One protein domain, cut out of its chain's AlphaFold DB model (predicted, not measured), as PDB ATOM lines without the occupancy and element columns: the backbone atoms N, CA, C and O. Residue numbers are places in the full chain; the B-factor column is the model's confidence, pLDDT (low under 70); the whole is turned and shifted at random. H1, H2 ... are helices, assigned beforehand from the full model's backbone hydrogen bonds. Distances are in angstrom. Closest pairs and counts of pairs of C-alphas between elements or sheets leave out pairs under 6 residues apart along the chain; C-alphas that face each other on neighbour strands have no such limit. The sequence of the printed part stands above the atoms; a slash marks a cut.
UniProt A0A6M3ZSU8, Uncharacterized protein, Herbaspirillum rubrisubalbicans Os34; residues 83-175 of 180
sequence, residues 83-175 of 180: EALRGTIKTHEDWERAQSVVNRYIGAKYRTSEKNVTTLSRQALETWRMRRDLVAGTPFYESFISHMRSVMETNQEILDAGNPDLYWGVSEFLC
ATOM      1  N   GLU A  83     130.860 138.109 161.113       87.25
ATOM      2  CA  GLU A  83     130.655 137.710 162.511       87.25
ATOM      3  C   GLU A  83     130.845 138.903 163.446       87.25
ATOM      4  O   GLU A  83     130.003 139.164 164.310       87.25
ATOM      5  N   ALA A  84     131.899 139.689 163.218       87.12
ATOM      6  CA  ALA A  84     132.125 140.921 163.964       87.12
ATOM      7  C   ALA A  84     130.973 141.920 163.771       87.12
ATOM      8  O   ALA A  84     130.485 142.497 164.742       87.12
ATOM      9  N   LEU A  85     130.501 142.097 162.530       87.25
ATOM     10  CA  LEU A  85     129.362 142.970 162.236       87.25
ATOM     11  C   LEU A  85     128.060 142.444 162.846       87.25
ATOM     12  O   LEU A  85     127.310 143.226 163.416       87.25
ATOM     13  N   ARG A  86     127.798 141.135 162.792       88.56
ATOM     14  CA  ARG A  86     126.620 140.519 163.424       88.56
ATOM     15  C   ARG A  86     126.555 140.839 164.916       88.56
ATOM     16  O   ARG A  86     125.490 141.178 165.421       88.56
ATOM     17  N   GLY A  87     127.696 140.790 165.606       86.25
ATOM     18  CA  GLY A  87     127.793 141.102 167.035       86.25
ATOM     19  C   GLY A  87     127.423 142.545 167.408       86.25
ATOM     20  O   GLY A  87     127.090 142.806 168.566       86.25
ATOM     21  N   THR A  88     127.447 143.487 166.456       86.88
ATOM     22  CA  THR A  88     127.050 144.885 166.699       86.88
ATOM     23  C   THR A  88     125.557 145.135 166.485       86.88
ATOM     24  O   THR A  88     125.044 146.148 166.959       86.88
ATOM     25  N   ILE A  89     124.839 144.212 165.835       88.06
ATOM     26  CA  ILE A  89     123.425 144.380 165.492       88.06
ATOM     27  C   ILE A  89     122.558 144.142 166.729       88.06
ATOM     28  O   ILE A  89     122.246 143.009 167.093       88.06
ATOM     29  N   LYS A  90     122.141 145.236 167.369       85.38
ATOM     30  CA  LYS A  90     121.178 145.215 168.484       85.38
ATOM     31  C   LYS A  90     119.880 145.918 168.126       85.38
ATOM     32  O   LYS A  90     118.812 145.516 168.579       85.38
ATOM     33  N   THR A  91     119.979 146.964 167.316       87.81
ATOM     34  CA  THR A  91     118.853 147.792 166.888       87.81
ATOM     35  C   THR A  91     118.697 147.776 165.368       87.81
ATOM     36  O   THR A  91     119.587 147.338 164.637       87.81
ATOM     37  N   HIS A  92     117.566 148.295 164.882       81.50
ATOM     38  CA  HIS A  92     117.342 148.478 163.448       81.50
ATOM     39  C   HIS A  92     118.357 149.450 162.820       81.50
ATOM     40  O   HIS A  92     118.809 149.226 161.702       81.50
ATOM     41  N   GLU A  93     118.771 150.497 163.541       83.81
ATOM     42  CA  GLU A  93     119.811 151.415 163.053       83.81
ATOM     43  C   GLU A  93     121.164 150.714 162.893       83.81
ATOM     44  O   GLU A  93     121.884 150.960 161.928       83.81
ATOM     45  N   ASP A  94     121.521 149.826 163.824       85.12
ATOM     46  CA  ASP A  94     122.765 149.056 163.732       85.12
ATOM     47  C   ASP A  94     122.730 148.098 162.540       85.12
ATOM     48  O   ASP A  94     123.727 147.937 161.836       85.12
ATOM     49  N   TRP A  95     121.558 147.520 162.265       83.88
ATOM     50  CA  TRP A  95     121.314 146.727 161.066       83.88
ATOM     51  C   TRP A  95     121.496 147.544 159.782       83.88
ATOM     52  O   TRP A  95     122.234 147.114 158.898       83.88
ATOM     53  N   GLU A  96     120.905 148.736 159.681       82.81
ATOM     54  CA  GLU A  96     121.078 149.622 158.517       82.81
ATOM     55  C   GLU A  96     122.546 150.025 158.313       82.81
ATOM     56  O   GLU A  96     123.063 150.025 157.187       82.81
ATOM     57  N   ARG A  97     123.261 150.306 159.411       83.88
ATOM     58  CA  ARG A  97     124.704 150.578 159.380       83.88
ATOM     59  C   ARG A  97     125.479 149.370 158.864       83.88
ATOM     60  O   ARG A  97     126.288 149.526 157.950       83.88
ATOM     61  N   ALA A  98     125.218 148.174 159.387       87.00
ATOM     62  CA  ALA A  98     125.896 146.946 158.974       87.00
ATOM     63  C   ALA A  98     125.588 146.573 157.507       87.00
ATOM     64  O   ALA A  98     126.496 146.213 156.753       87.00
ATOM     65  N   GLN A  99     124.343 146.753 157.053       85.69
ATOM     66  CA  GLN A  99     123.963 146.592 155.645       85.69
ATOM     67  C   GLN A  99     124.728 147.546 154.725       85.69
ATOM     68  O   GLN A  99     125.156 147.152 153.638       85.69
ATOM     69  N   SER A 100     124.914 148.794 155.153       85.38
ATOM     70  CA  SER A 100     125.634 149.808 154.377       85.38
ATOM     71  C   SER A 100     127.086 149.401 154.114       85.38
ATOM     72  O   SER A 100     127.610 149.654 153.028       85.38
ATOM     73  N   VAL A 101     127.722 148.697 155.059       87.56
ATOM     74  CA  VAL A 101     129.068 148.126 154.880       87.56
ATOM     75  C   VAL A 101     129.082 147.080 153.768       87.56
ATOM     76  O   VAL A 101     129.908 147.158 152.857       87.56
ATOM     77  N   VAL A 102     128.136 146.136 153.803       88.56
ATOM     78  CA  VAL A 102     127.994 145.086 152.782       88.56
ATOM     79  C   VAL A 102     127.752 145.701 151.401       88.56
ATOM     80  O   VAL A 102     128.410 145.327 150.429       88.56
ATOM     81  N   ASN A 103     126.862 146.691 151.312       87.12
ATOM     82  CA  ASN A 103     126.542 147.374 150.057       87.12
ATOM     83  C   ASN A 103     127.757 148.097 149.477       87.12
ATOM     84  O   ASN A 103     128.007 148.019 148.275       87.12
ATOM     85  N   ARG A 104     128.538 148.770 150.330       85.56
ATOM     86  CA  ARG A 104     129.766 149.458 149.924       85.56
ATOM     87  C   ARG A 104     130.812 148.473 149.408       85.56
ATOM     88  O   ARG A 104     131.415 148.737 148.368       85.56
ATOM     89  N   TYR A 105     130.989 147.339 150.087       88.25
ATOM     90  CA  TYR A 105     131.901 146.275 149.660       88.25
ATOM     91  C   TYR A 105     131.504 145.702 148.293       88.25
ATOM     92  O   TYR A 105     132.316 145.694 147.366       88.25
ATOM     93  N   ILE A 106     130.243 145.289 148.124       85.75
ATOM     94  CA  ILE A 106     129.764 144.739 146.851       85.75
ATOM     95  C   ILE A 106     129.826 145.796 145.740       85.75
ATOM     96  O   ILE A 106     130.320 145.521 144.648       85.75
ATOM     97  N   GLY A 107     129.402 147.031 146.014       83.88
ATOM     98  CA  GLY A 107     129.499 148.132 145.057       83.88
ATOM     99  C   GLY A 107     130.938 148.412 144.613       83.88
ATOM    100  O   GLY A 107     131.174 148.691 143.439       83.88
ATOM    101  N   ALA A 108     131.916 148.294 145.517       85.81
ATOM    102  CA  ALA A 108     133.333 148.391 145.174       85.81
ATOM    103  C   ALA A 108     133.806 147.195 144.329       85.81
ATOM    104  O   ALA A 108     134.464 147.408 143.310       85.81
ATOM    105  N   LYS A 109     133.419 145.964 144.694       85.50
ATOM    106  CA  LYS A 109     133.775 144.724 143.981       85.50
ATOM    107  C   LYS A 109     133.326 144.734 142.515       85.50
ATOM    108  O   LYS A 109     134.081 144.314 141.644       85.50
ATOM    109  N   TYR A 110     132.126 145.242 142.235       82.62
ATOM    110  CA  TYR A 110     131.561 145.277 140.878       82.62
ATOM    111  C   TYR A 110     131.783 146.602 140.139       82.62
ATOM    112  O   TYR A 110     131.344 146.741 139.000       82.62
ATOM    113  N   ARG A 111     132.487 147.575 140.734       83.25
ATOM    114  CA  ARG A 111     132.638 148.931 140.175       83.25
ATOM    115  C   ARG A 111     133.204 148.952 138.754       83.25
ATOM    116  O   ARG A 111     132.777 149.765 137.942       83.25
ATOM    117  N   THR A 112     134.178 148.091 138.477       82.25
ATOM    118  CA  THR A 112     134.869 147.992 137.181       82.25
ATOM    119  C   THR A 112     134.276 146.921 136.269       82.25
ATOM    120  O   THR A 112     134.759 146.734 135.155       82.25
ATOM    121  N   SER A 113     133.252 146.197 136.731       79.25
ATOM    122  CA  SER A 113     132.635 145.119 135.963       79.25
ATOM    123  C   SER A 113     131.706 145.667 134.882       79.25
ATOM    124  O   SER A 113     131.093 146.725 135.031       79.25
ATOM    125  N   GLU A 114     131.569 144.918 133.789       84.12
ATOM    126  CA  GLU A 114     130.652 145.266 132.707       84.12
ATOM    127  C   GLU A 114     129.188 145.184 133.173       84.12
ATOM    128  O   GLU A 114     128.760 144.183 133.755       84.12
ATOM    129  N   LYS A 115     128.406 146.231 132.889       80.69
ATOM    130  CA  LYS A 115     126.996 146.358 133.291       80.69
ATOM    131  C   LYS A 115     126.060 145.591 132.350       80.69
ATOM    132  O   LYS A 115     125.254 146.187 131.644       80.69
ATOM    133  N   ASN A 116     126.176 144.268 132.345       75.38
ATOM    134  CA  ASN A 116     125.266 143.372 131.631       75.38
ATOM    135  C   ASN A 116     124.323 142.642 132.611       75.38
ATOM    136  O   ASN A 116     124.554 142.632 133.823       75.38
ATOM    137  N   VAL A 117     123.256 142.023 132.087       66.94
ATOM    138  CA  VAL A 117     122.225 141.339 132.896       66.94
ATOM    139  C   VAL A 117     122.842 140.289 133.821       66.94
ATOM    140  O   VAL A 117     122.485 140.213 134.996       66.94
ATOM    141  N   THR A 118     123.817 139.522 133.336       67.06
ATOM    142  CA  THR A 118     124.489 138.465 134.103       67.06
ATOM    143  C   THR A 118     125.291 139.027 135.277       67.06
ATOM    144  O   THR A 118     125.189 138.519 136.395       67.06
ATOM    145  N   THR A 119     126.072 140.086 135.055       67.94
ATOM    146  CA  THR A 119     126.860 140.751 136.101       67.94
ATOM    147  C   THR A 119     125.957 141.403 137.141       67.94
ATOM    148  O   THR A 119     126.191 141.226 138.334       67.94
ATOM    149  N   LEU A 120     124.902 142.098 136.710       69.12
ATOM    150  CA  LEU A 120     123.933 142.729 137.610       69.12
ATOM    151  C   LEU A 120     123.197 141.686 138.460       69.12
ATOM    152  O   LEU A 120     123.067 141.852 139.672       69.12
ATOM    153  N   SER A 121     122.801 140.567 137.850       71.69
ATOM    154  CA  SER A 121     122.159 139.446 138.550       71.69
ATOM    155  C   SER A 121     123.098 138.822 139.584       71.69
ATOM    156  O   SER A 121     122.687 138.513 140.702       71.69
ATOM    157  N   ARG A 122     124.385 138.677 139.243       72.56
ATOM    158  CA  ARG A 122     125.413 138.164 140.157       72.56
ATOM    159  C   ARG A 122     125.669 139.119 141.324       72.56
ATOM    160  O   ARG A 122     125.712 138.671 142.467       72.56
ATOM    161  N   GLN A 123     125.788 140.417 141.047       80.25
ATOM    162  CA  GLN A 123     125.952 141.460 142.061       80.25
ATOM    163  C   GLN A 123     124.773 141.478 143.038       80.25
ATOM    164  O   GLN A 123     124.977 141.518 144.255       80.25
ATOM    165  N   ALA A 124     123.544 141.410 142.519       77.44
ATOM    166  CA  ALA A 124     122.348 141.313 143.340       77.44
ATOM    167  C   ALA A 124     122.425 140.065 144.229       77.44
ATOM    168  O   ALA A 124     122.400 140.190 145.452       77.44
ATOM    169  N   LEU A 125     122.612 138.876 143.641       77.06
ATOM    170  CA  LEU A 125     122.671 137.601 144.366       77.06
ATOM    171  C   LEU A 125     123.708 137.597 145.498       77.06
ATOM    172  O   LEU A 125     123.411 137.134 146.600       77.06
ATOM    173  N   GLU A 126     124.911 138.118 145.255       82.44
ATOM    174  CA  GLU A 126     125.940 138.224 146.293       82.44
ATOM    175  C   GLU A 126     125.556 139.200 147.410       82.44
ATOM    176  O   GLU A 126     125.767 138.884 148.581       82.44
ATOM    177  N   THR A 127     124.933 140.335 147.075       86.44
ATOM    178  CA  THR A 127     124.415 141.287 148.072       86.44
ATOM    179  C   THR A 127     123.399 140.611 148.990       86.44
ATOM    180  O   THR A 127     123.499 140.714 150.213       86.44
ATOM    181  N   TRP A 128     122.445 139.874 148.414       85.44
ATOM    182  CA  TRP A 128     121.422 139.164 149.183       85.44
ATOM    183  C   TRP A 128     122.033 138.096 150.094       85.44
ATOM    184  O   TRP A 128     121.672 138.020 151.268       85.44
ATOM    185  N   ARG A 129     122.982 137.299 149.581       85.38
ATOM    186  CA  ARG A 129     123.674 136.262 150.365       85.38
ATOM    187  C   ARG A 129     124.426 136.861 151.547       85.38
ATOM    188  O   ARG A 129     124.229 136.407 152.665       85.38
ATOM    189  N   MET A 130     125.201 137.922 151.328       88.06
ATOM    190  CA  MET A 130     125.945 138.570 152.410       88.06
ATOM    191  C   MET A 130     125.029 139.212 153.454       88.06
ATOM    192  O   MET A 130     125.298 139.095 154.644       88.06
ATOM    193  N   ARG A 131     123.927 139.854 153.041       89.06
ATOM    194  CA  ARG A 131     122.942 140.402 153.990       89.06
ATOM    195  C   ARG A 131     122.261 139.302 154.798       89.06
ATOM    196  O   ARG A 131     122.118 139.459 156.002       89.06
ATOM    197  N   ARG A 132     121.882 138.189 154.162       89.12
ATOM    198  CA  ARG A 132     121.332 137.010 154.849       89.12
ATOM    199  C   ARG A 132     122.315 136.481 155.885       89.12
ATOM    200  O   ARG A 132     121.929 136.246 157.027       89.12
ATOM    201  N   ASP A 133     123.563 136.294 155.474       89.31
ATOM    202  CA  ASP A 133     124.604 135.743 156.330       89.31
ATOM    203  C   ASP A 133     124.912 136.703 157.480       89.31
ATOM    204  O   ASP A 133     125.104 136.239 158.591       89.31
ATOM    205  N   LEU A 134     124.831 138.020 157.273       88.69
ATOM    206  CA  LEU A 134     124.993 139.038 158.316       88.69
ATOM    207  C   LEU A 134     123.938 138.950 159.437       88.69
ATOM    208  O   LEU A 134     124.280 139.165 160.596       88.69
ATOM    209  N   VAL A 135     122.675 138.625 159.129       87.31
ATOM    210  CA  VAL A 135     121.612 138.467 160.153       87.31
ATOM    211  C   VAL A 135     121.383 137.036 160.606       87.31
ATOM    212  O   VAL A 135     120.549 136.817 161.486       87.31
ATOM    213  N   ALA A 136     122.095 136.053 160.056       87.56
ATOM    214  CA  ALA A 136     121.929 134.662 160.464       87.56
ATOM    215  C   ALA A 136     122.123 134.511 161.987       87.56
ATOM    216  O   ALA A 136     123.061 135.057 162.565       87.56
ATOM    217  N   GLY A 137     121.197 133.823 162.657       83.62
ATOM    218  CA  GLY A 137     121.239 133.640 164.114       83.62
ATOM    219  C   GLY A 137     120.892 134.879 164.953       83.62
ATOM    220  O   GLY A 137     120.950 134.807 166.177       83.62
ATOM    221  N   THR A 138     120.510 136.001 164.335       84.94
ATOM    222  CA  THR A 138     119.975 137.171 165.050       84.94
ATOM    223  C   THR A 138     118.440 137.129 165.099       84.94
ATOM    224  O   THR A 138     117.822 136.538 164.209       84.94
ATOM    225  N   PRO A 139     117.786 137.815 166.059       82.50
ATOM    226  CA  PRO A 139     116.324 137.948 166.082       82.50
ATOM    227  C   PRO A 139     115.734 138.601 164.819       82.50
ATOM    228  O   PRO A 139     114.550 138.451 164.533       82.50
ATOM    229  N   PHE A 140     116.559 139.313 164.045       81.56
ATOM    230  CA  PHE A 140     116.162 139.982 162.806       81.56
ATOM    231  C   PHE A 140     116.102 139.038 161.597       81.56
ATOM    232  O   PHE A 140     115.574 139.428 160.554       81.56
ATOM    233  N   TYR A 141     116.607 137.803 161.716       85.69
ATOM    234  CA  TYR A 141     116.673 136.843 160.613       85.69
ATOM    235  C   TYR A 141     115.298 136.541 160.009       85.69
ATOM    236  O   TYR A 141     115.122 136.651 158.798       85.69
ATOM    237  N   GLU A 142     114.307 136.222 160.840       83.19
ATOM    238  CA  GLU A 142     112.960 135.874 160.370       83.19
ATOM    239  C   GLU A 142     112.277 137.055 159.675       83.19
ATOM    240  O   GLU A 142     111.704 136.908 158.596       83.19
ATOM    241  N   SER A 143     112.411 138.261 160.239       81.50
ATOM    242  CA  SER A 143     111.896 139.483 159.613       81.50
ATOM    243  C   SER A 143     112.572 139.753 158.270       81.50
ATOM    244  O   SER A 143     111.908 140.172 157.321       81.50
ATOM    245  N   PHE A 144     113.880 139.507 158.173       84.00
ATOM    246  CA  PHE A 144     114.616 139.626 156.922       84.00
ATOM    247  C   PHE A 144     114.117 138.607 155.891       84.00
ATOM    248  O   PHE A 144     113.767 139.000 154.784       84.00
ATOM    249  N   ILE A 145     114.013 137.321 156.242       82.94
ATOM    250  CA  ILE A 145     113.541 136.267 155.331       82.94
ATOM    251  C   ILE A 145     112.086 136.493 154.893       82.94
ATOM    252  O   ILE A 145     111.748 136.246 153.734       82.94
ATOM    253  N   SER A 146     111.228 136.999 155.778       80.75
ATOM    254  CA  SER A 146     109.854 137.373 155.434       80.75
ATOM    255  C   SER A 146     109.820 138.524 154.423       80.75
ATOM    256  O   SER A 146     109.180 138.400 153.378       80.75
ATOM    257  N   HIS A 147     110.580 139.597 154.670       80.56
ATOM    258  CA  HIS A 147     110.701 140.717 153.734       80.56
ATOM    259  C   HIS A 147     111.253 140.268 152.374       80.56
ATOM    260  O   HIS A 147     110.721 140.629 151.329       80.56
ATOM    261  N   MET A 148     112.278 139.414 152.386       79.12
ATOM    262  CA  MET A 148     112.862 138.806 151.191       79.12
ATOM    263  C   MET A 148     111.837 138.055 150.350       79.12
ATOM    264  O   MET A 148     111.798 138.213 149.132       79.12
ATOM    265  N   ARG A 149     111.036 137.209 151.003       75.50
ATOM    266  CA  ARG A 149     110.013 136.409 150.339       75.50
ATOM    267  C   ARG A 149     108.974 137.306 149.684       75.50
ATOM    268  O   ARG A 149     108.718 137.134 148.501       75.50
ATOM    269  N   SER A 150     108.485 138.304 150.416       75.19
ATOM    270  CA  SER A 150     107.527 139.280 149.896       75.19
ATOM    271  C   SER A 150     108.067 140.014 148.666       75.19
ATOM    272  O   SER A 150     107.373 140.101 147.664       75.19
ATOM    273  N   VAL A 151     109.327 140.467 148.687       71.31
ATOM    274  CA  VAL A 151     109.942 141.126 147.521       71.31
ATOM    275  C   VAL A 151     110.017 140.186 146.313       71.31
ATOM    276  O   VAL A 151     109.776 140.613 145.187       71.31
ATOM    277  N   MET A 152     110.344 138.908 146.522       68.19
ATOM    278  CA  MET A 152     110.397 137.927 145.433       68.19
ATOM    279  C   MET A 152     109.008 137.584 144.890       68.19
ATOM    280  O   MET A 152     108.862 137.469 143.678       68.19
ATOM    281  N   GLU A 153     108.001 137.470 145.755       64.56
ATOM    282  CA  GLU A 153     106.599 137.267 145.367       64.56
ATOM    283  C   GLU A 153     106.086 138.451 144.539       64.56
ATOM    284  O   GLU A 153     105.603 138.247 143.430       64.56
ATOM    285  N   THR A 154     106.317 139.691 144.987       62.22
ATOM    286  CA  THR A 154     105.991 140.893 144.203       62.22
ATOM    287  C   THR A 154     106.707 140.897 142.852       62.22
ATOM    288  O   THR A 154     106.099 141.184 141.828       62.22
ATOM    289  N   ASN A 155     107.994 140.546 142.811       61.88
ATOM    290  CA  ASN A 155     108.732 140.488 141.549       61.88
ATOM    291  C   ASN A 155     108.194 139.403 140.604       61.88
ATOM    292  O   ASN A 155     108.180 139.617 139.395       61.88
ATOM    293  N   GLN A 156     107.754 138.262 141.137       61.72
ATOM    294  CA  GLN A 156     107.141 137.193 140.353       61.72
ATOM    295  C   GLN A 156     105.804 137.653 139.756       61.72
ATOM    296  O   GLN A 156     105.608 137.519 138.553       61.72
ATOM    297  N   GLU A 157     104.948 138.298 140.551       60.25
ATOM    298  CA  GLU A 157     103.681 138.879 140.083       60.25
ATOM    299  C   GLU A 157     103.894 139.923 138.974       60.25
ATOM    300  O   GLU A 157     103.137 139.970 138.007       60.25
ATOM    301  N   ILE A 158     104.948 140.737 139.075       55.78
ATOM    302  CA  ILE A 158     105.310 141.740 138.062       55.78
ATOM    303  C   ILE A 158     105.732 141.084 136.743       55.78
ATOM    304  O   ILE A 158     105.341 141.548 135.667       55.78
ATOM    305  N   LEU A 159     106.531 140.017 136.822       54.84
ATOM    306  CA  LEU A 159     106.952 139.248 135.652       54.84
ATOM    307  C   LEU A 159     105.759 138.542 134.996       54.84
ATOM    308  O   LEU A 159     105.632 138.588 133.774       54.84
ATOM    309  N   ASP A 160     104.862 137.966 135.799       64.12
ATOM    310  CA  ASP A 160     103.670 137.254 135.329       64.12
ATOM    311  C   ASP A 160     102.621 138.208 134.731       64.12
ATOM    312  O   ASP A 160     101.972 137.882 133.738       64.12
ATOM    313  N   ALA A 161     102.493 139.423 135.277       67.06
ATOM    314  CA  ALA A 161     101.637 140.481 134.738       67.06
ATOM    315  C   ALA A 161     102.203 141.136 133.462       67.06
ATOM    316  O   ALA A 161     101.500 141.907 132.807       67.06
ATOM    317  N   GLY A 162     103.466 140.859 133.107       48.75
ATOM    318  CA  GLY A 162     104.107 141.350 131.887       48.75
ATOM    319  C   GLY A 162     104.275 142.872 131.818       48.75
ATOM    320  O   GLY A 162     104.412 143.405 130.718       48.75
ATOM    321  N   ASN A 163     104.249 143.578 132.957       51.56
ATOM    322  CA  ASN A 163     104.342 145.038 133.018       51.56
ATOM    323  C   ASN A 163     105.709 145.491 133.585       51.56
ATOM    324  O   ASN A 163     105.904 145.481 134.804       51.56
ATOM    325  N   PRO A 164     106.661 145.918 132.728       52.34
ATOM    326  CA  PRO A 164     108.015 146.297 133.138       52.34
ATOM    327  C   PRO A 164     108.083 147.549 134.027       52.34
ATOM    328  O   PRO A 164     109.075 147.732 134.733       52.34
ATOM    329  N   ASP A 165     107.049 148.400 134.034       49.84
ATOM    330  CA  ASP A 165     107.054 149.669 134.781       49.84
ATOM    331  C   ASP A 165     106.999 149.470 136.306       49.84
ATOM    332  O   ASP A 165     107.373 150.358 137.074       49.84
ATOM    333  N   LEU A 166     106.614 148.280 136.772       46.22
ATOM    334  CA  LEU A 166     106.651 147.930 138.193       46.22
ATOM    335  C   LEU A 166     108.069 147.613 138.711       46.22
ATOM    336  O   LEU A 166     108.313 147.693 139.916       46.22
ATOM    337  N   TYR A 167     109.030 147.313 137.827       43.41
ATOM    338  CA  TYR A 167     110.413 146.990 138.215       43.41
ATOM    339  C   TYR A 167     111.179 148.220 138.742       43.41
ATOM    340  O   TYR A 167     112.120 148.104 139.535       43.41
ATOM    341  N   TRP A 168     110.769 149.423 138.329       41.31
ATOM    342  CA  TRP A 168     111.423 150.676 138.721       41.31
ATOM    343  C   TRP A 168     110.995 151.189 140.098       41.31
ATOM    344  O   TRP A 168     111.811 151.788 140.793       41.31
ATOM    345  N   GLY A 169     109.781 150.866 140.558       36.84
ATOM    346  CA  GLY A 169     109.290 151.294 141.874       36.84
ATOM    347  C   GLY A 169     109.996 150.621 143.059       36.84
ATOM    348  O   GLY A 169     110.220 151.256 144.087       36.84
ATOM    349  N   VAL A 170     110.399 149.352 142.916       39.69
ATOM    350  CA  VAL A 170     111.008 148.568 144.010       39.69
ATOM    351  C   VAL A 170     112.528 148.772 144.084       39.69
ATOM    352  O   VAL A 170     113.090 148.861 145.177       39.69
ATOM    353  N   SER A 171     113.204 148.922 142.937       35.41
ATOM    354  CA  SER A 171     114.645 149.226 142.917       35.41
ATOM    355  C   SER A 171     114.948 150.669 143.341       35.41
ATOM    356  O   SER A 171     115.931 150.897 144.050       35.41
ATOM    357  N   GLU A 172     114.069 151.632 143.023       34.03
ATOM    358  CA  GLU A 172     114.159 152.985 143.579       34.03
ATOM    359  C   GLU A 172     113.924 152.995 145.090       34.03
ATOM    360  O   GLU A 172     114.590 153.755 145.780       34.03
ATOM    361  N   PHE A 173     113.076 152.125 145.643       32.62
ATOM    362  CA  PHE A 173     112.889 152.030 147.097       32.62
ATOM    363  C   PHE A 173     114.147 151.546 147.838       32.62
ATOM    364  O   PHE A 173     114.403 151.958 148.969       32.62
ATOM    365  N   LEU A 174     114.966 150.715 147.184       36.97
ATOM    366  CA  LEU A 174     116.253 150.241 147.703       36.97
ATOM    367  C   LEU A 174     117.407 151.242 147.491       36.97
ATOM    368  O   LEU A 174     118.451 151.084 148.120       36.97
ATOM    369  N   CYS A 175     117.228 152.255 146.633       29.22
ATOM    370  CA  CYS A 175     118.259 153.235 146.261       29.22
ATOM    371  C   CYS A 175     117.952 154.676 146.741       29.22
ATOM    372  O   CYS A 175     118.870 155.462 146.937       29.22
TER     373      CYS A 175
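This is residues 83 to 175 of the 180 residues of an uncharacterized protein of Herbaspirillum rubrisubalbicans Os34 (UniProt A0A6M3ZSU8). Start at H4, the longest helix: it makes a narrow V with H3, H2 folds back along H3, H5 folds back at H4's far end, and small H1 sits near the V's corner. The printed part is all helix, 93 residues with H1 to H5 in order; it is only just compact, close to loose, with radius of gyration of the C-alphas 14.6 A and spans of 42 by 32 by 18 A.

Find C-alpha 141 at (116.673, 136.843, 160.613); H4 runs 28.4 A to residue 160. H3 is residues 117 to 135, H2 92 to 109, H1 83 to 88, and H5 166 to 175, ending at (118.259, 153.235, 146.261).

The hub H3 touches H4 in a hairpin, at a shallow tilt of 24 degrees, opposite ways; their closest C-alphas, those of Val 135 and Tyr 141, are 5.2 A apart. H2 and H5 are apart. Every O i to N i+4 pair is within hydrogen-bond range in H2, H3 and H4, but 1 of 2 in H1 and 4 of 6 in H5.

The printed part has no cut; pLDDT is under 70 at residues 117 to 120 and 152 to 175.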